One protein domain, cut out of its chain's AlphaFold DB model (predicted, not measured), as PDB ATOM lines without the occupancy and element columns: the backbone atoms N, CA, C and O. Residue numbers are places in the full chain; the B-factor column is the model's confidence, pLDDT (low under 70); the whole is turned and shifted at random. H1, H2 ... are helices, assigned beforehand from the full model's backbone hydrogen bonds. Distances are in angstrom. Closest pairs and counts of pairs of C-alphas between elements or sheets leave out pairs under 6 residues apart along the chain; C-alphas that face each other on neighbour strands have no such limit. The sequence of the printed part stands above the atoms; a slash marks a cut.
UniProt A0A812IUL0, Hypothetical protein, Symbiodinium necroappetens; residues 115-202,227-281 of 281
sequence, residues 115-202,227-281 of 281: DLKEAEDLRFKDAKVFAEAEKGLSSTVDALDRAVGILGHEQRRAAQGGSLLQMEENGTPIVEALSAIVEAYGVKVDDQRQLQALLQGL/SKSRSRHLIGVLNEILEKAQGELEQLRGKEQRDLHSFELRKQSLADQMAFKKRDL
ATOM      1  N   ASP A 115     217.014 203.121 220.905       95.50
ATOM      2  CA  ASP A 115     216.436 201.773 220.911       95.50
ATOM      3  C   ASP A 115     215.363 201.621 221.999       95.50
ATOM      4  O   ASP A 115     214.332 200.982 221.773       95.50
ATOM      5  N   LEU A 116     215.568 202.234 223.170       95.69
ATOM      6  CA  LEU A 116     214.588 202.241 224.254       95.69
ATOM      7  C   LEU A 116     213.316 202.994 223.848       95.69
ATOM      8  O   LEU A 116     212.219 202.472 224.046       95.69
ATOM      9  N   LYS A 117     213.447 204.179 223.237       95.69
ATOM     10  CA  LYS A 117     212.294 204.955 222.742       95.69
ATOM     11  C   LYS A 117     211.540 204.218 221.639       95.69
ATOM     12  O   LYS A 117     210.316 204.150 221.680       95.69
ATOM     13  N   GLU A 118     212.252 203.625 220.683       96.06
ATOM     14  CA  GLU A 118     211.631 202.840 219.612       96.06
ATOM     15  C   GLU A 118     210.894 201.611 220.162       96.06
ATOM     16  O   GLU A 118     209.782 201.310 219.720       96.06
ATOM     17  N   ALA A 119     211.466 200.931 221.161       94.81
ATOM     18  CA  ALA A 119     210.805 199.820 221.837       94.81
ATOM     19  C   ALA A 119     209.550 200.271 222.607       94.81
ATOM     20  O   ALA A 119     208.531 199.580 222.559       94.81
ATOM     21  N   GLU A 120     209.595 201.414 223.298       95.44
ATOM     22  CA  GLU A 120     208.438 201.990 223.999       95.44
ATOM     23  C   GLU A 120     207.314 202.380 223.030       95.44
ATOM     24  O   GLU A 120     206.150 202.037 223.261       95.44
ATOM     25  N   ASP A 121     207.655 203.021 221.912       95.69
ATOM     26  CA  ASP A 121     206.696 203.393 220.869       95.69
ATOM     27  C   ASP A 121     206.057 202.167 220.213       95.69
ATOM     28  O   ASP A 121     204.850 202.160 219.938       95.69
ATOM     29  N   LEU A 122     206.849 201.122 219.955       94.88
ATOM     30  CA  LEU A 122     206.337 199.864 219.419       94.88
ATOM     31  C   LEU A 122     205.396 199.197 220.425       94.88
ATOM     32  O   LEU A 122     204.276 198.850 220.060       94.88
ATOM     33  N   ARG A 123     205.780 199.122 221.704       95.62
ATOM     34  CA  ARG A 123     204.933 198.563 222.767       95.62
ATOM     35  C   ARG A 123     203.616 199.324 222.911       95.62
ATOM     36  O   ARG A 123     202.573 198.702 223.094       95.62
ATOM     37  N   PHE A 124     203.636 200.650 222.797       95.38
ATOM     38  CA  PHE A 124     202.420 201.462 222.823       95.38
ATOM     39  C   PHE A 124     201.488 201.163 221.639       95.38
ATOM     40  O   PHE A 124     200.269 201.099 221.814       95.38
ATOM     41  N   LYS A 125     202.040 200.968 220.436       95.94
ATOM     42  CA  LYS A 125     201.260 200.581 219.249       95.94
ATOM     43  C   LYS A 125     200.707 199.165 219.384       95.94
ATOM     44  O   LYS A 125     199.513 198.969 219.175       95.94
ATOM     45  N   ASP A 126     201.539 198.218 219.798       93.25
ATOM     46  CA  ASP A 126     201.152 196.820 219.980       93.25
ATOM     47  C   ASP A 126     200.066 196.676 221.053       93.25
ATOM     48  O   ASP A 126     199.097 195.955 220.838       93.25
ATOM     49  N   ALA A 127     200.153 197.427 222.157       95.12
ATOM     50  CA  ALA A 127     199.128 197.443 223.202       95.12
ATOM     51  C   ALA A 127     197.770 197.945 222.690       95.12
ATOM     52  O   ALA A 127     196.728 197.424 223.082       95.12
ATOM     53  N   LYS A 128     197.764 198.943 221.796       96.00
ATOM     54  CA  LYS A 128     196.527 199.424 221.161       96.00
ATOM     55  C   LYS A 128     195.922 198.374 220.239       96.00
ATOM     56  O   LYS A 128     194.731 198.101 220.347       96.00
ATOM     57  N   VAL A 129     196.744 197.775 219.377       94.75
ATOM     58  CA  VAL A 129     196.302 196.710 218.465       94.75
ATOM     59  C   VAL A 129     195.774 195.514 219.260       94.75
ATOM     60  O   VAL A 129     194.726 194.973 218.919       94.75
ATOM     61  N   PHE A 130     196.450 195.139 220.349       95.06
ATOM     62  CA  PHE A 130     195.987 194.095 221.256       95.06
ATOM     63  C   PHE A 130     194.644 194.452 221.897       95.06
ATOM     64  O   PHE A 130     193.732 193.639 221.836       95.06
ATOM     65  N   ALA A 131     194.480 195.657 222.451       94.38
ATOM     66  CA  ALA A 131     193.229 196.060 223.097       94.38
ATOM     67  C   ALA A 131     192.036 196.071 222.120       94.38
ATOM     68  O   ALA A 131     190.928 195.672 222.480       94.38
ATOM     69  N   GLU A 132     192.252 196.508 220.877       92.50
ATOM     70  CA  GLU A 132     191.234 196.462 219.822       92.50
ATOM     71  C   GLU A 132     190.895 195.018 219.422       92.50
ATOM     72  O   GLU A 132     189.715 194.665 219.333       92.50
ATOM     73  N   ALA A 133     191.912 194.171 219.241       89.38
ATOM     74  CA  ALA A 133     191.738 192.762 218.893       89.38
ATOM     75  C   ALA A 133     191.066 191.959 220.020       89.38
ATOM     76  O   ALA A 133     190.134 191.201 219.758       89.38
ATOM     77  N   GLU A 134     191.490 192.156 221.270       92.38
ATOM     78  CA  GLU A 134     190.907 191.518 222.450       92.38
ATOM     79  C   GLU A 134     189.439 191.911 222.589       92.38
ATOM     80  O   GLU A 134     188.595 191.033 222.748       92.38
ATOM     81  N   LYS A 135     189.114 193.203 222.459       90.12
ATOM     82  CA  LYS A 135     187.729 193.682 222.533       90.12
ATOM     83  C   LYS A 135     186.852 193.085 221.432       90.12
ATOM     84  O   LYS A 135     185.710 192.706 221.693       90.12
ATOM     85  N   GLY A 136     187.358 193.022 220.199       84.19
ATOM     86  CA  GLY A 136     186.623 192.436 219.077       84.19
ATOM     87  C   GLY A 136     186.344 190.947 219.290       84.19
ATOM     88  O   GLY A 136     185.215 190.485 219.108       84.19
ATOM     89  N   LEU A 137     187.357 190.207 219.740       87.56
ATOM     90  CA  LEU A 137     187.260 188.768 219.949       87.56
ATOM     91  C   LEU A 137     186.475 188.409 221.222       87.56
ATOM     92  O   LEU A 137     185.730 187.435 221.220       87.56
ATOM     93  N   SER A 138     186.541 189.218 222.283       89.50
ATOM     94  CA  SER A 138     185.714 189.017 223.479       89.50
ATOM     95  C   SER A 138     184.237 189.283 223.186       89.50
ATOM     96  O   SER A 138     183.389 188.473 223.542       89.50
ATOM     97  N   SER A 139     183.925 190.363 222.458       86.06
ATOM     98  CA  SER A 139     182.554 190.665 222.018       86.06
ATOM     99  C   SER A 139     181.982 189.551 221.135       86.06
ATOM    100  O   SER A 139     180.805 189.206 221.237       86.06
ATOM    101  N   THR A 140     182.831 188.974 220.286       82.31
ATOM    102  CA  THR A 140     182.520 187.798 219.473       82.31
ATOM    103  C   THR A 140     182.171 186.588 220.337       82.31
ATOM    104  O   THR A 140     181.133 185.962 220.120       82.31
ATOM    105  N   VAL A 141     183.022 186.257 221.314       87.94
ATOM    106  CA  VAL A 141     182.794 185.130 222.230       87.94
ATOM    107  C   VAL A 141     181.477 185.328 222.978       87.94
ATOM    108  O   VAL A 141     180.657 184.414 222.998       87.94
ATOM    109  N   ASP A 142     181.217 186.532 223.494       85.38
ATOM    110  CA  ASP A 142     179.972 186.841 224.200       85.38
ATOM    111  C   ASP A 142     178.736 186.714 223.290       85.38
ATOM    112  O   ASP A 142     177.670 186.284 223.734       85.38
ATOM    113  N   ALA A 143     178.842 187.108 222.016       80.56
ATOM    114  CA  ALA A 143     177.751 186.973 221.051       80.56
ATOM    115  C   ALA A 143     177.465 185.508 220.703       80.56
ATOM    116  O   ALA A 143     176.299 185.108 220.666       80.56
ATOM    117  N   LEU A 144     178.515 184.706 220.504       81.38
ATOM    118  CA  LEU A 144     178.396 183.269 220.273       81.38
ATOM    119  C   LEU A 144     177.794 182.560 221.492       81.38
ATOM    120  O   LEU A 144     176.891 181.743 221.323       81.38
ATOM    121  N   ASP A 145     178.218 182.912 222.707       85.06
ATOM    122  CA  ASP A 145     177.718 182.295 223.943       85.06
ATOM    123  C   ASP A 145     176.233 182.619 224.167       85.06
ATOM    124  O   ASP A 145     175.416 181.738 224.454       85.06
ATOM    125  N   ARG A 146     175.825 183.870 223.897       83.06
ATOM    126  CA  ARG A 146     174.403 184.249 223.879       83.06
ATOM    127  C   ARG A 146     173.612 183.464 222.831       83.06
ATOM    128  O   ARG A 146     172.527 182.976 223.147       83.06
ATOM    129  N   ALA A 147     174.129 183.324 221.611       79.12
ATOM    130  CA  ALA A 147     173.442 182.602 220.542       79.12
ATOM    131  C   ALA A 147     173.278 181.107 220.865       79.12
ATOM    132  O   ALA A 147     172.181 180.562 220.716       79.12
ATOM    133  N   VAL A 148     174.327 180.459 221.381       82.06
ATOM    134  CA  VAL A 148     174.272 179.071 221.870       82.06
ATOM    135  C   VAL A 148     173.274 178.946 223.025       82.06
ATOM    136  O   VAL A 148     172.472 178.009 223.044       82.06
ATOM    137  N   GLY A 149     173.262 179.900 223.961       81.69
ATOM    138  CA  GLY A 149     172.331 179.934 225.088       81.69
ATOM    139  C   GLY A 149     170.861 180.027 224.665       81.69
ATOM    140  O   GLY A 149     170.034 179.252 225.161       81.69
ATOM    141  N   ILE A 150     170.539 180.921 223.723       80.88
ATOM    142  CA  ILE A 150     169.186 181.087 223.163       80.88
ATOM    143  C   ILE A 150     168.754 179.807 222.441       80.88
ATOM    144  O   ILE A 150     167.710 179.241 222.770       80.88
ATOM    145  N   LEU A 151     169.581 179.288 221.525       75.06
ATOM    146  CA  LEU A 151     169.264 178.075 220.765       75.06
ATOM    147  C   LEU A 151     169.129 176.840 221.670       75.06
ATOM    148  O   LEU A 151     168.229 176.020 221.479       75.06
ATOM    149  N   GLY A 152     169.969 176.719 222.700       78.06
ATOM    150  CA  GLY A 152     169.877 175.643 223.687       78.06
ATOM    151  C   GLY A 152     168.633 175.743 224.577       78.06
ATOM    152  O   GLY A 152     168.045 174.723 224.949       78.06
ATOM    153  N   HIS A 153     168.197 176.958 224.923       77.06
ATOM    154  CA  HIS A 153     166.943 177.186 225.646       77.06
ATOM    155  C   HIS A 153     165.718 176.825 224.790       77.06
ATOM    156  O   HIS A 153     164.857 176.065 225.246       77.06
ATOM    157  N   GLU A 154     165.680 177.291 223.542       70.50
ATOM    158  CA  GLU A 154     164.647 176.966 222.548       70.50
ATOM    159  C   GLU A 154     164.535 175.447 222.322       70.50
ATOM    160  O   GLU A 154     163.446 174.871 222.391       70.50
ATOM    161  N   GLN A 155     165.668 174.752 222.173       70.69
ATOM    162  CA  GLN A 155     165.696 173.300 221.993       70.69
ATOM    163  C   GLN A 155     165.077 172.541 223.183       70.69
ATOM    164  O   GLN A 155     164.345 171.564 222.988       70.69
ATOM    165  N   ARG A 156     165.338 172.985 224.421       71.75
ATOM    166  CA  ARG A 156     164.733 172.398 225.631       71.75
ATOM    167  C   ARG A 156     163.224 172.633 225.678       71.75
ATOM    168  O   ARG A 156     162.481 171.707 226.004       71.75
ATOM    169  N   ARG A 157     162.765 173.824 225.290       68.19
ATOM    170  CA  ARG A 157     161.336 174.166 225.200       68.19
ATOM    171  C   ARG A 157     160.604 173.296 224.165       68.19
ATOM    172  O   ARG A 157     159.536 172.759 224.456       68.19
ATOM    173  N   ALA A 158     161.223 173.062 223.007       63.06
ATOM    174  CA  ALA A 158     160.726 172.171 221.952       63.06
ATOM    175  C   ALA A 158     160.757 170.669 222.325       63.06
ATOM    176  O   ALA A 158     160.051 169.844 221.730       63.06
ATOM    177  N   ALA A 159     161.593 170.269 223.285       63.72
ATOM    178  CA  ALA A 159     161.613 168.909 223.828       63.72
ATOM    179  C   ALA A 159     160.508 168.670 224.875       63.72
ATOM    180  O   ALA A 159     160.058 167.539 225.026       63.72
ATOM    181  N   GLN A 160     160.036 169.727 225.548       61.84
ATOM    182  CA  GLN A 160     159.010 169.677 226.601       61.84
ATOM    183  C   GLN A 160     157.562 169.830 226.089       61.84
ATOM    184  O   GLN A 160     156.642 169.960 226.890       61.84
ATOM    185  N   GLY A 161     157.335 169.785 224.770       50.59
ATOM    186  CA  GLY A 161     155.989 169.773 224.177       50.59
ATOM    187  C   GLY A 161     155.428 171.138 223.758       50.59
ATOM    188  O   GLY A 161     154.248 171.223 223.430       50.59
ATOM    189  N   GLY A 162     156.243 172.200 223.727       54.31
ATOM    190  CA  GLY A 162     155.866 173.462 223.077       54.31
ATOM    191  C   GLY A 162     155.733 173.276 221.561       54.31
ATOM    192  O   GLY A 162     156.611 172.675 220.944       54.31
ATOM    193  N   SER A 163     154.628 173.749 220.973       45.69
ATOM    194  CA  SER A 163     154.291 173.566 219.554       45.69
ATOM    195  C   SER A 163     155.433 173.993 218.624       45.69
ATOM    196  O   SER A 163     155.736 175.177 218.495       45.69
ATOM    197  N   LEU A 164     156.040 173.015 217.949       47.22
ATOM    198  CA  LEU A 164     157.082 173.217 216.937       47.22
ATOM    199  C   LEU A 164     156.530 173.865 215.649       47.22
ATOM    200  O   LEU A 164     157.309 174.322 214.823       47.22
ATOM    201  N   LEU A 165     155.201 173.926 215.485       45.22
ATOM    202  CA  LEU A 165     154.530 174.520 214.319       45.22
ATOM    203  C   LEU A 165     154.601 176.053 214.309       45.22
ATOM    204  O   LEU A 165     154.560 176.657 213.248       45.22
ATOM    205  N   GLN A 166     154.810 176.699 215.462       46.44
ATOM    206  CA  GLN A 166     155.108 178.138 215.486       46.44
ATOM    207  C   GLN A 166     156.526 178.461 214.996       46.44
ATOM    208  O   GLN A 166     156.827 179.630 214.787       46.44
ATOM    209  N   MET A 167     157.387 177.458 214.805       47.50
ATOM    210  CA  MET A 167     158.763 177.628 214.332       47.50
ATOM    211  C   MET A 167     158.850 177.696 212.798       47.50
ATOM    212  O   MET A 167     159.797 178.280 212.281       47.50
ATOM    213  N   GLU A 168     157.868 177.134 212.077       44.62
ATOM    214  CA  GLU A 168     157.746 177.258 210.612       44.62
ATOM    215  C   GLU A 168     157.174 178.624 210.197       44.62
ATOM    216  O   GLU A 168     157.645 179.201 209.224       44.62
ATOM    217  N   GLU A 169     156.249 179.208 210.973       44.16
ATOM    218  CA  GLU A 169     155.758 180.581 210.736       44.16
ATOM    219  C   GLU A 169     156.692 181.672 211.294       44.16
ATOM    220  O   GLU A 169     156.723 182.787 210.774       44.16
ATOM    221  N   ASN A 170     157.476 181.379 212.340       42.97
ATOM    222  CA  ASN A 170     158.342 182.354 213.008       42.97
ATOM    223  C   ASN A 170     159.814 181.929 212.947       42.97
ATOM    224  O   ASN A 170     160.408 181.577 213.962       42.97
ATOM    225  N   GLY A 171     160.456 182.049 211.782       49.75
ATOM    226  CA  GLY A 171     161.924 181.982 211.655       49.75
ATOM    227  C   GLY A 171     162.683 183.067 212.448       49.75
ATOM    228  O   GLY A 171     163.902 183.181 212.339       49.75
ATOM    229  N   THR A 172     161.985 183.869 213.253       53.41
ATOM    230  CA  THR A 172     162.481 185.026 213.996       53.41
ATOM    231  C   THR A 172     163.565 184.728 215.035       53.41
ATOM    232  O   THR A 172     164.532 185.475 215.014       53.41
ATOM    233  N   PRO A 173     163.546 183.666 215.872       55.31
ATOM    234  CA  PRO A 173     164.583 183.481 216.892       55.31
ATOM    235  C   PRO A 173     165.905 182.956 216.310       55.31
ATOM    236  O   PRO A 173     166.980 183.292 216.804       55.31
ATOM    237  N   ILE A 174     165.857 182.170 215.226       55.88
ATOM    238  CA  ILE A 174     167.060 181.722 214.502       55.88
ATOM    239  C   ILE A 174     167.660 182.896 213.727       55.88
ATOM    240  O   ILE A 174     168.875 183.082 213.749       55.88
ATOM    241  N   VAL A 175     166.819 183.708 213.078       57.00
ATOM    242  CA  VAL A 175     167.255 184.916 212.368       57.00
ATOM    243  C   VAL A 175     167.741 185.988 213.342       57.00
ATOM    244  O   VAL A 175     168.732 186.626 213.029       57.00
ATOM    245  N   GLU A 176     167.157 186.148 214.532       58.31
ATOM    246  CA  GLU A 176     167.670 187.035 215.589       58.31
ATOM    247  C   GLU A 176     169.003 186.538 216.146       58.31
ATOM    248  O   GLU A 176     169.913 187.342 216.311       58.31
ATOM    249  N   ALA A 177     169.172 185.232 216.384       58.72
ATOM    250  CA  ALA A 177     170.453 184.678 216.826       58.72
ATOM    251  C   ALA A 177     171.547 184.846 215.753       58.72
ATOM    252  O   ALA A 177     172.663 185.259 216.070       58.72
ATOM    253  N   LEU A 178     171.228 184.596 214.477       58.59
ATOM    254  CA  LEU A 178     172.139 184.835 213.349       58.59
ATOM    255  C   LEU A 178     172.396 186.331 213.115       58.59
ATOM    256  O   LEU A 178     173.529 186.703 212.837       58.59
ATOM    257  N   SER A 179     171.388 187.190 213.258       57.59
ATOM    258  CA  SER A 179     171.527 188.646 213.149       57.59
ATOM    259  C   SER A 179     172.355 189.205 214.304       57.59
ATOM    260  O   SER A 179     173.224 190.027 214.061       57.59
ATOM    261  N   ALA A 180     172.204 188.688 215.527       61.66
ATOM    262  CA  ALA A 180     173.036 189.046 216.675       61.66
ATOM    263  C   ALA A 180     174.496 188.590 216.510       61.66
ATOM    264  O   ALA A 180     175.402 189.281 216.970       61.66
ATOM    265  N   ILE A 181     174.743 187.461 215.833       59.81
ATOM    266  CA  ILE A 181     176.098 187.034 215.451       59.81
ATOM    267  C   ILE A 181     176.660 187.930 214.334       59.81
ATOM    268  O   ILE A 181     177.817 188.319 214.405       59.81
ATOM    269  N   VAL A 182     175.867 188.289 213.321       61.59
ATOM    270  CA  VAL A 182     176.311 189.126 212.187       61.59
ATOM    271  C   VAL A 182     176.509 190.596 212.589       61.59
ATOM    272  O   VAL A 182     177.447 191.232 212.119       61.59
ATOM    273  N   GLU A 183     175.680 191.141 213.481       56.56
ATOM    274  CA  GLU A 183     175.818 192.501 214.026       56.56
ATOM    275  C   GLU A 183     176.983 192.616 215.012       56.56
ATOM    276  O   GLU A 183     177.631 193.660 215.084       56.56
ATOM    277  N   ALA A 184     177.279 191.547 215.757       58.00
ATOM    278  CA  ALA A 184     178.409 191.524 216.678       58.00
ATOM    279  C   ALA A 184     179.763 191.292 215.985       58.00
ATOM    280  O   ALA A 184     180.794 191.434 216.648       58.00
ATOM    281  N   TYR A 185     179.795 190.930 214.694       58.72
ATOM    282  CA  TYR A 185     180.983 190.304 214.118       58.72
ATOM    283  C   TYR A 185     181.325 190.761 212.687       58.72
ATOM    284  O   TYR A 185     180.598 190.528 211.726       58.72
ATOM    285  N   GLY A 186     182.536 191.313 212.538       49.28
ATOM    286  CA  GLY A 186     183.333 191.236 211.308       49.28
ATOM    287  C   GLY A 186     184.122 189.918 211.237       49.28
ATOM    288  O   GLY A 186     185.307 189.897 211.562       49.28
ATOM    289  N   VAL A 187     183.454 188.805 210.905       51.91
ATOM    290  CA  VAL A 187     184.054 187.452 210.896       51.91
ATOM    291  C   VAL A 187     185.047 187.274 209.749       51.91
ATOM    292  O   VAL A 187     184.887 187.859 208.678       51.91
ATOM    293  N   LYS A 188     186.045 186.400 209.952       52.50
ATOM    294  CA  LYS A 188     186.838 185.792 208.871       52.50
ATOM    295  C   LYS A 188     185.898 185.242 207.782       52.50
ATOM    296  O   LYS A 188     184.870 184.633 208.067       52.50
ATOM    297  N   VAL A 189     186.282 185.451 206.521       50.78
ATOM    298  CA  VAL A 189     185.459 185.206 205.317       50.78
ATOM    299  C   VAL A 189     184.889 183.780 205.242       50.78
ATOM    300  O   VAL A 189     183.809 183.579 204.686       50.78
ATOM    301  N   ASP A 190     185.580 182.788 205.801       51.62
ATOM    302  CA  ASP A 190     185.188 181.382 205.681       51.62
ATOM    303  C   ASP A 190     183.999 181.003 206.577       51.62
ATOM    304  O   ASP A 190     183.066 180.350 206.106       51.62
ATOM    305  N   ASP A 191     183.946 181.496 207.816       54.72
ATOM    306  CA  ASP A 191     182.807 181.259 208.717       54.72
ATOM    307  C   ASP A 191     181.569 182.042 208.250       54.72
ATOM    308  O   ASP A 191     180.432 181.577 208.359       54.72
ATOM    309  N   GLN A 192     181.782 183.211 207.632       55.47
ATOM    310  CA  GLN A 192     180.719 184.008 207.021       55.47
ATOM    311  C   GLN A 192     180.070 183.274 205.837       55.47
ATOM    312  O   GLN A 192     178.848 183.318 205.676       55.47
ATOM    313  N   ARG A 193     180.863 182.548 205.038       58.16
ATOM    314  CA  ARG A 193     180.355 181.684 203.960       58.16
ATOM    315  C   ARG A 193     179.566 180.499 204.503       58.16
ATOM    316  O   ARG A 193     178.526 180.180 203.937       58.16
ATOM    317  N   GLN A 194     180.016 179.875 205.590       58.50
ATOM    318  CA  GLN A 194     179.269 178.779 206.219       58.50
ATOM    319  C   GLN A 194     177.934 179.262 206.799       58.50
ATOM    320  O   GLN A 194     176.905 178.632 206.558       58.50
ATOM    321  N   LEU A 195     177.919 180.414 207.477       60.25
ATOM    322  CA  LEU A 195     176.697 181.032 208.005       60.25
ATOM    323  C   LEU A 195     175.736 181.472 206.891       60.25
ATOM    324  O   LEU A 195     174.532 181.242 206.997       60.25
ATOM    325  N   GLN A 196     176.243 182.055 205.799       62.91
ATOM    326  CA  GLN A 196     175.422 182.409 204.637       62.91
ATOM    327  C   GLN A 196     174.882 181.179 203.903       62.91
ATOM    328  O   GLN A 196     173.716 181.187 203.513       62.91
ATOM    329  N   ALA A 197     175.679 180.119 203.750       64.81
ATOM    330  CA  ALA A 197     175.228 178.859 203.164       64.81
ATOM    331  C   ALA A 197     174.127 178.204 204.019       64.81
ATOM    332  O   ALA A 197     173.128 177.729 203.482       64.81
ATOM    333  N   LEU A 198     174.257 178.259 205.348       63.00
ATOM    334  CA  LEU A 198     173.226 177.815 206.291       63.00
ATOM    335  C   LEU A 198     171.949 178.663 206.200       63.00
ATOM    336  O   LEU A 198     170.852 178.109 206.151       63.00
ATOM    337  N   LEU A 199     172.072 179.993 206.127       63.75
ATOM    338  CA  LEU A 199     170.929 180.903 205.987       63.75
ATOM    339  C   LEU A 199     170.207 180.723 204.640       63.75
ATOM    340  O   LEU A 199     168.980 180.783 204.584       63.75
ATOM    341  N   GLN A 200     170.948 180.485 203.554       62.62
ATOM    342  CA  GLN A 200     170.377 180.187 202.237       62.62
ATOM    343  C   GLN A 200     169.678 178.824 202.222       62.62
ATOM    344  O   GLN A 200     168.565 178.735 201.713       62.62
ATOM    345  N   GLY A 201     170.264 177.802 202.853       59.16
ATOM    346  CA  GLY A 201     169.616 176.499 203.030       59.16
ATOM    347  C   GLY A 201     168.338 176.561 203.874       59.16
ATOM    348  O   GLY A 201     167.411 175.799 203.632       59.16
ATOM    349  N   LEU A 202     168.249 177.497 204.828       56.41
ATOM    350  CA  LEU A 202     167.026 177.767 205.595       56.41
ATOM    351  C   LEU A 202     165.954 178.508 204.775       56.41
ATOM    352  O   LEU A 202     164.771 178.251 204.968       56.41
ATOM    353  N   SER A 227     163.311 169.695 211.641       51.97
ATOM    354  CA  SER A 227     163.895 170.944 212.159       51.97
ATOM    355  C   SER A 227     164.701 170.756 213.474       51.97
ATOM    356  O   SER A 227     165.696 171.435 213.739       51.97
ATOM    357  N   LYS A 228     164.373 169.714 214.260       58.28
ATOM    358  CA  LYS A 228     165.118 169.239 215.449       58.28
ATOM    359  C   LYS A 228     166.520 168.668 215.179       58.28
ATOM    360  O   LYS A 228     167.359 168.667 216.080       58.28
ATOM    361  N   SER A 229     166.765 168.087 214.007       63.22
ATOM    362  CA  SER A 229     168.088 167.597 213.593       63.22
ATOM    363  C   SER A 229     168.971 168.760 213.124       63.22
ATOM    364  O   SER A 229     170.123 168.877 213.542       63.22
ATOM    365  N   ARG A 230     168.386 169.694 212.358       62.47
ATOM    366  CA  ARG A 230     169.057 170.907 211.856       62.47
ATOM    367  C   ARG A 230     169.476 171.864 212.978       62.47
ATOM    368  O   ARG A 230     170.625 172.293 213.010       62.47
ATOM    369  N   SER A 231     168.591 172.125 213.943       64.56
ATOM    370  CA  SER A 231     168.907 172.934 215.138       64.56
ATOM    371  C   SER A 231     170.000 172.307 216.010       64.56
ATOM    372  O   SER A 231     170.881 173.019 216.484       64.56
ATOM    373  N   ARG A 232     170.017 170.973 216.163       73.00
ATOM    374  CA  ARG A 232     171.118 170.259 216.842       73.00
ATOM    375  C   ARG A 232     172.455 170.424 216.129       73.00
ATOM    376  O   ARG A 232     173.463 170.639 216.795       73.00
ATOM    377  N   HIS A 233     172.466 170.323 214.804       75.81
ATOM    378  CA  HIS A 233     173.684 170.502 214.020       75.81
ATOM    379  C   HIS A 233     174.203 171.947 214.096       75.81
ATOM    380  O   HIS A 233     175.387 172.145 214.353       75.81
ATOM    381  N   LEU A 234     173.320 172.947 213.982       74.44
ATOM    382  CA  LEU A 234     173.674 174.367 214.113       74.44
ATOM    383  C   LEU A 234     174.273 174.692 215.489       74.44
ATOM    384  O   LEU A 234     175.292 175.371 215.566       74.44
ATOM    385  N   ILE A 235     173.681 174.175 216.569       79.06
ATOM    386  CA  ILE A 235     174.230 174.323 217.926       79.06
ATOM    387  C   ILE A 235     175.614 173.666 218.024       79.06
ATOM    388  O   ILE A 235     176.500 174.219 218.667       79.06
ATOM    389  N   GLY A 236     175.823 172.513 217.381       81.62
ATOM    390  CA  GLY A 236     177.137 171.864 217.309       81.62
ATOM    391  C   GLY A 236     178.191 172.744 216.634       81.62
ATOM    392  O   GLY A 236     179.248 172.974 217.213       81.62
ATOM    393  N   VAL A 237     177.871 173.301 215.463       80.50
ATOM    394  CA  VAL A 237     178.771 174.205 214.723       80.50
ATOM    395  C   VAL A 237     179.058 175.484 215.516       80.50
ATOM    396  O   VAL A 237     180.211 175.894 215.614       80.50
ATOM    397  N   LEU A 238     178.045 176.100 216.137       79.06
ATOM    398  CA  LEU A 238     178.234 177.309 216.948       79.06
ATOM    399  C   LEU A 238     179.086 177.060 218.196       79.06
ATOM    400  O   LEU A 238     179.903 177.909 218.534       79.06
ATOM    401  N   ASN A 239     178.938 175.903 218.851       84.06
ATOM    402  CA  ASN A 239     179.817 175.521 219.960       84.06
ATOM    403  C   ASN A 239     181.263 175.315 219.494       84.06
ATOM    404  O   ASN A 239     182.180 175.755 220.177       84.06
ATOM    405  N   GLU A 240     181.477 174.702 218.328       86.31
ATOM    406  CA  GLU A 240     182.825 174.519 217.778       86.31
ATOM    407  C   GLU A 240     183.487 175.868 217.431       86.31
ATOM    408  O   GLU A 240     184.669 176.073 217.702       86.31
ATOM    409  N   ILE A 241     182.728 176.817 216.868       83.25
ATOM    410  CA  ILE A 241     183.216 178.180 216.596       83.25
ATOM    411  C   ILE A 241     183.480 178.935 217.907       83.25
ATOM    412  O   ILE A 241     184.482 179.641 218.008       83.25
ATOM    413  N   LEU A 242     182.623 178.775 218.918       84.25
ATOM    414  CA  LEU A 242     182.808 179.367 220.245       84.25
ATOM    415  C   LEU A 242     184.084 178.855 220.917       84.25
ATOM    416  O   LEU A 242     184.876 179.665 221.394       84.25
ATOM    417  N   GLU A 243     184.320 177.543 220.902       90.06
ATOM    418  CA  GLU A 243     185.535 176.939 221.458       90.06
ATOM    419  C   GLU A 243     186.787 177.434 220.715       90.06
ATOM    420  O   GLU A 243     187.777 177.812 221.345       90.06
ATOM    421  N   LYS A 244     186.725 177.538 219.379       88.12
ATOM    422  CA  LYS A 244     187.804 178.135 218.574       88.12
ATOM    423  C   LYS A 244     188.048 179.602 218.931       88.12
ATOM    424  O   LYS A 244     189.199 179.978 219.130       88.12
ATOM    425  N   ALA A 245     187.004 180.422 219.052       86.88
ATOM    426  CA  ALA A 245     187.126 181.841 219.390       86.88
ATOM    427  C   ALA A 245     187.672 182.058 220.813       86.88
ATOM    428  O   ALA A 245     188.527 182.919 221.018       86.88
ATOM    429  N   GLN A 246     187.238 181.248 221.784       90.56
ATOM    430  CA  GLN A 246     187.802 181.232 223.139       90.56
ATOM    431  C   GLN A 246     189.278 180.817 223.128       90.56
ATOM    432  O   GLN A 246     190.099 181.445 223.797       90.56
ATOM    433  N   GLY A 247     189.632 179.808 222.327       92.06
ATOM    434  CA  GLY A 247     191.018 179.394 222.120       92.06
ATOM    435  C   GLY A 247     191.882 180.496 221.501       92.06
ATOM    436  O   GLY A 247     192.984 180.749 221.983       92.06
ATOM    437  N   GLU A 248     191.385 181.191 220.474       88.56
ATOM    438  CA  GLU A 248     192.072 182.341 219.869       88.56
ATOM    439  C   GLU A 248     192.239 183.494 220.876       88.56
ATOM    440  O   GLU A 248     193.302 184.116 220.911       88.56
ATOM    441  N   LEU A 249     191.244 183.750 221.736       89.62
ATOM    442  CA  LEU A 249     191.302 184.787 222.775       89.62
ATOM    443  C   LEU A 249     192.375 184.478 223.823       89.62
ATOM    444  O   LEU A 249     193.177 185.348 224.166       89.62
ATOM    445  N   GLU A 250     192.417 183.238 224.304       94.94
ATOM    446  CA  GLU A 250     193.427 182.793 225.263       94.94
ATOM    447  C   GLU A 250     194.831 182.842 224.648       94.94
ATOM    448  O   GLU A 250     195.777 183.327 225.270       94.94
ATOM    449  N   GLN A 251     194.977 182.424 223.387       95.06
ATOM    450  CA  GLN A 251     196.245 182.535 222.664       95.06
ATOM    451  C   GLN A 251     196.683 183.992 222.482       95.06
ATOM    452  O   GLN A 251     197.870 184.290 222.653       95.06
ATOM    453  N   LEU A 252     195.755 184.895 222.153       94.12
ATOM    454  CA  LEU A 252     196.022 186.324 222.003       94.12
ATOM    455  C   LEU A 252     196.511 186.925 223.328       94.12
ATOM    456  O   LEU A 252     197.561 187.569 223.352       94.12
ATOM    457  N   ARG A 253     195.813 186.649 224.438       95.75
ATOM    458  CA  ARG A 253     196.202 187.079 225.795       95.75
ATOM    459  C   ARG A 253     197.545 186.497 226.227       95.75
ATOM    460  O   ARG A 253     198.411 187.220 226.714       95.75
ATOM    461  N   GLY A 254     197.759 185.206 225.989       96.94
ATOM    462  CA  GLY A 254     199.020 184.538 226.301       96.94
ATOM    463  C   GLY A 254     200.189 185.022 225.436       96.94
ATOM    464  O   GLY A 254     201.344 184.974 225.867       96.94
ATOM    465  N   LYS A 255     199.936 185.483 224.205       96.19
ATOM    466  CA  LYS A 255     200.950 186.149 223.377       96.19
ATOM    467  C   LYS A 255     201.290 187.527 223.942       96.19
ATOM    468  O   LYS A 255     202.462 187.789 224.178       96.19
ATOM    469  N   GLU A 256     200.284 188.341 224.244       95.56
ATOM    470  CA  GLU A 256     200.469 189.663 224.848       95.56
ATOM    471  C   GLU A 256     201.273 189.596 226.152       95.56
ATOM    472  O   GLU A 256     202.217 190.359 226.333       95.56
ATOM    473  N   GLN A 257     200.985 188.638 227.036       95.75
ATOM    474  CA  GLN A 257     201.733 188.491 228.287       95.75
ATOM    475  C   GLN A 257     203.215 188.144 228.056       95.75
ATOM    476  O   GLN A 257     204.091 188.647 228.763       95.75
ATOM    477  N   ARG A 258     203.517 187.308 227.052       95.94
ATOM    478  CA  ARG A 258     204.900 186.989 226.657       95.94
ATOM    479  C   ARG A 258     205.604 188.189 226.032       95.94
ATOM    480  O   ARG A 258     206.775 188.422 226.335       95.94
ATOM    481  N   ASP A 259     204.900 188.940 225.192       94.81
ATOM    482  CA  ASP A 259     205.426 190.131 224.527       94.81
ATOM    483  C   ASP A 259     205.703 191.243 225.560       94.81
ATOM    484  O   ASP A 259     206.778 191.846 225.535       94.81
ATOM    485  N   LEU A 260     204.808 191.440 226.537       95.50
ATOM    486  CA  LEU A 260     205.004 192.343 227.680       95.50
ATOM    487  C   LEU A 260     206.227 191.954 228.510       95.50
ATOM    488  O   LEU A 260     207.098 192.789 228.744       95.50
ATOM    489  N   HIS A 261     206.332 190.686 228.906       95.75
ATOM    490  CA  HIS A 261     207.470 190.220 229.694       95.75
ATOM    491  C   HIS A 261     208.802 190.382 228.941       95.75
ATOM    492  O   HIS A 261     209.799 190.835 229.505       95.75
ATOM    493  N   SER A 262     208.814 190.068 227.644       94.62
ATOM    494  CA  SER A 262     209.993 190.242 226.786       94.62
ATOM    495  C   SER A 262     210.389 191.715 226.658       94.62
ATOM    496  O   SER A 262     211.577 192.046 226.679       94.62
ATOM    497  N   PHE A 263     209.401 192.609 226.559       96.25
ATOM    498  CA  PHE A 263     209.619 194.050 226.543       96.25
ATOM    499  C   PHE A 263     210.185 194.564 227.873       96.25
ATOM    500  O   PHE A 263     211.155 195.318 227.855       96.25
ATOM    501  N   GLU A 264     209.648 194.136 229.019       96.25
ATOM    502  CA  GLU A 264     210.145 194.534 230.344       96.25
ATOM    503  C   GLU A 264     211.604 194.121 230.558       96.25
ATOM    504  O   GLU A 264     212.423 194.947 230.966       96.25
ATOM    505  N   LEU A 265     211.956 192.882 230.198       95.62
ATOM    506  CA  LEU A 265     213.338 192.399 230.248       95.62
ATOM    507  C   LEU A 265     214.262 193.229 229.353       95.62
ATOM    508  O   LEU A 265     215.365 193.601 229.762       95.62
ATOM    509  N   ARG A 266     213.821 193.547 228.130       94.69
ATOM    510  CA  ARG A 266     214.608 194.366 227.201       94.69
ATOM    511  C   ARG A 266     214.773 195.795 227.713       94.69
ATOM    512  O   ARG A 266     215.876 196.331 227.646       94.69
ATOM    513  N   LYS A 267     213.711 196.389 228.258       95.88
ATOM    514  CA  LYS A 267     213.732 197.727 228.851       95.88
ATOM    515  C   LYS A 267     214.683 197.791 230.042       95.88
ATOM    516  O   LYS A 267     215.482 198.717 230.114       95.88
ATOM    517  N   GLN A 268     214.629 196.807 230.939       95.44
ATOM    518  CA  GLN A 268     215.545 196.729 232.073       95.44
ATOM    519  C   GLN A 268     216.995 196.573 231.605       95.44
ATOM    520  O   GLN A 268     217.855 197.333 232.036       95.44
ATOM    521  N   SER A 269     217.255 195.655 230.668       96.19
ATOM    522  CA  SER A 269     218.597 195.444 230.114       96.19
ATOM    523  C   SER A 269     219.175 196.719 229.490       96.19
ATOM    524  O   SER A 269     220.323 197.065 229.759       96.19
ATOM    525  N   LEU A 270     218.382 197.456 228.705       95.44
ATOM    526  CA  LEU A 270     218.808 198.736 228.127       95.44
ATOM    527  C   LEU A 270     219.026 199.807 229.202       95.44
ATOM    528  O   LEU A 270     220.031 200.510 229.165       95.44
ATOM    529  N   ALA A 271     218.140 199.907 230.195       94.44
ATOM    530  CA  ALA A 271     218.296 200.860 231.293       94.44
ATOM    531  C   ALA A 271     219.573 200.597 232.111       94.44
ATOM    532  O   ALA A 271     220.299 201.540 232.436       94.44
ATOM    533  N   ASP A 272     219.881 199.329 232.390       95.94
ATOM    534  CA  ASP A 272     221.092 198.922 233.103       95.94
ATOM    535  C   ASP A 272     222.353 199.205 232.270       95.94
ATOM    536  O   ASP A 272     223.337 199.732 232.796       95.94
ATOM    537  N   GLN A 273     222.318 198.933 230.960       94.19
ATOM    538  CA  GLN A 273     223.415 199.269 230.043       94.19
ATOM    539  C   GLN A 273     223.670 200.777 229.993       94.19
ATOM    540  O   GLN A 273     224.818 201.212 230.105       94.19
ATOM    541  N   MET A 274     222.615 201.586 229.895       94.62
ATOM    542  CA  MET A 274     222.717 203.044 229.918       94.62
ATOM    543  C   MET A 274     223.256 203.556 231.257       94.62
ATOM    544  O   MET A 274     224.102 204.450 231.275       94.62
ATOM    545  N   ALA A 275     222.810 202.989 232.382       94.88
ATOM    546  CA  ALA A 275     223.303 203.355 233.708       94.88
ATOM    547  C   ALA A 275     224.791 203.014 233.882       94.88
ATOM    548  O   ALA A 275     225.546 203.823 234.423       94.88
ATOM    549  N   PHE A 276     225.218 201.852 233.382       94.56
ATOM    550  CA  PHE A 276     226.620 201.445 233.375       94.56
ATOM    551  C   PHE A 276     227.467 202.382 232.507       94.56
ATOM    552  O   PHE A 276     228.419 202.972 233.010       94.56
ATOM    553  N   LYS A 277     227.069 202.614 231.248       93.62
ATOM    554  CA  LYS A 277     227.757 203.536 230.327       93.62
ATOM    555  C   LYS A 277     227.853 204.954 230.896       93.62
ATOM    556  O   LYS A 277     228.885 205.593 230.760       93.62
ATOM    557  N   LYS A 278     226.804 205.433 231.572       92.69
ATOM    558  CA  LYS A 278     226.792 206.747 232.236       92.69
ATOM    559  C   LYS A 278     227.728 206.826 233.442       92.69
ATOM    560  O   LYS A 278     228.171 207.916 233.770       92.69
ATOM    561  N   ARG A 279     227.960 205.715 234.143       92.38
ATOM    562  CA  ARG A 279     228.913 205.656 235.260       92.38
ATOM    563  C   ARG A 279     230.358 205.581 234.768       92.38
ATOM    564  O   ARG A 279     231.250 206.042 235.470       92.38
ATOM    565  N   ASP A 280     230.563 204.951 233.618       88.81
ATOM    566  CA  ASP A 280     231.876 204.805 232.991       88.81
ATOM    567  C   ASP A 280     232.329 206.078 232.246       88.81
ATOM    568  O   ASP A 280     233.524 206.234 232.004       88.81
ATOM    569  N   LEU A 281     231.388 206.966 231.893       84.38
ATOM    570  CA  LEU A 281     231.623 208.338 231.414       84.38
ATOM    571  C   LEU A 281     231.914 209.302 232.571       84.38
ATOM    572  O   LEU A 281     232.826 210.142 232.398       84.38
TER     573      LEU A 281
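AT A GLANCE: This is residues 115 to 202 and 227 to 281 of the 281 residues of the protein "Hypothetical protein" of Symbiodinium necroappetens (UniProt A0A812IUL0). Two long helices, H1 and H5, run side by side in opposite ways and make a long, slim rod. At one end of it the chain turns over through the very short H2 and folds back as H3 beside the later part of H1, then turns again into H4, which runs beside H3 and near H5; at the other end residues 275 to 281 stick out alone. The printed part has 143 residues in an all-helix domain, with five named helices in the order H1, H2, H3, H4, H5 and no named strand. It is extended, with a radius of gyration of the C-alphas of 23.6 A and spans of 86 by 26 by 17 A.

HOW THE PARTS SIT: Start at Asp 115, where H1, residues 115 to 159, begins. It touches H5, residues 227 to 280, at a shallow tilt of 18 degrees, opposite ways; look at Leu 144 and Leu 242, whose C-alphas are the closest of the two helices, 5.9 A apart. After a short link comes H2, residues 166 to 169, which touches no helix. A tight link leads to H3, residues 172 to 183, which touches H1 at residues 140 to 151 alone, at a shallow tilt of 3 degrees, opposite ways; their closest C-alphas, of Ala 147 and Ala 177, are 5.2 A apart. Past another tight link, H4, residues 189 to 202, is close to H3 but not clearly touching: the closest C-alphas, of Leu 178 and Leu 195, are 8.0 A apart. H4 and H5 are near each other, while H3 and H5 are apart. Every O i to N i+4 pair is within hydrogen-bond range in H1, H3 and H4, and 49 of 50 in H5; H2 is too short for such a pair.

IN THESE COORDINATES: Find C-alpha 115 at (216.436, 201.773, 220.911); from there H1 runs 64.0 A to C-alpha 159 at (161.613, 168.909, 223.828). H2 spans 5.4 A, H3 15.3 A and H4 19.9 A. H5, the longest helix with 54 residues, runs 78.8 A from Ser 227 to C-alpha 280 at (231.876, 204.805, 232.991).

THE WHOLE: The two C-alphas farthest apart, of Leu 165 and Leu 281, the chain's last residue, are 85.9 A from each other. Residues 203 to 226 are not printed, and C-alphas 202 and 227 are 10.0 A apart across this cut. Of the links that are printed whole, none is long. Mean pLDDT of the printed part is 77.5, and residues 157 to 202 and 227 to 231 are under 70.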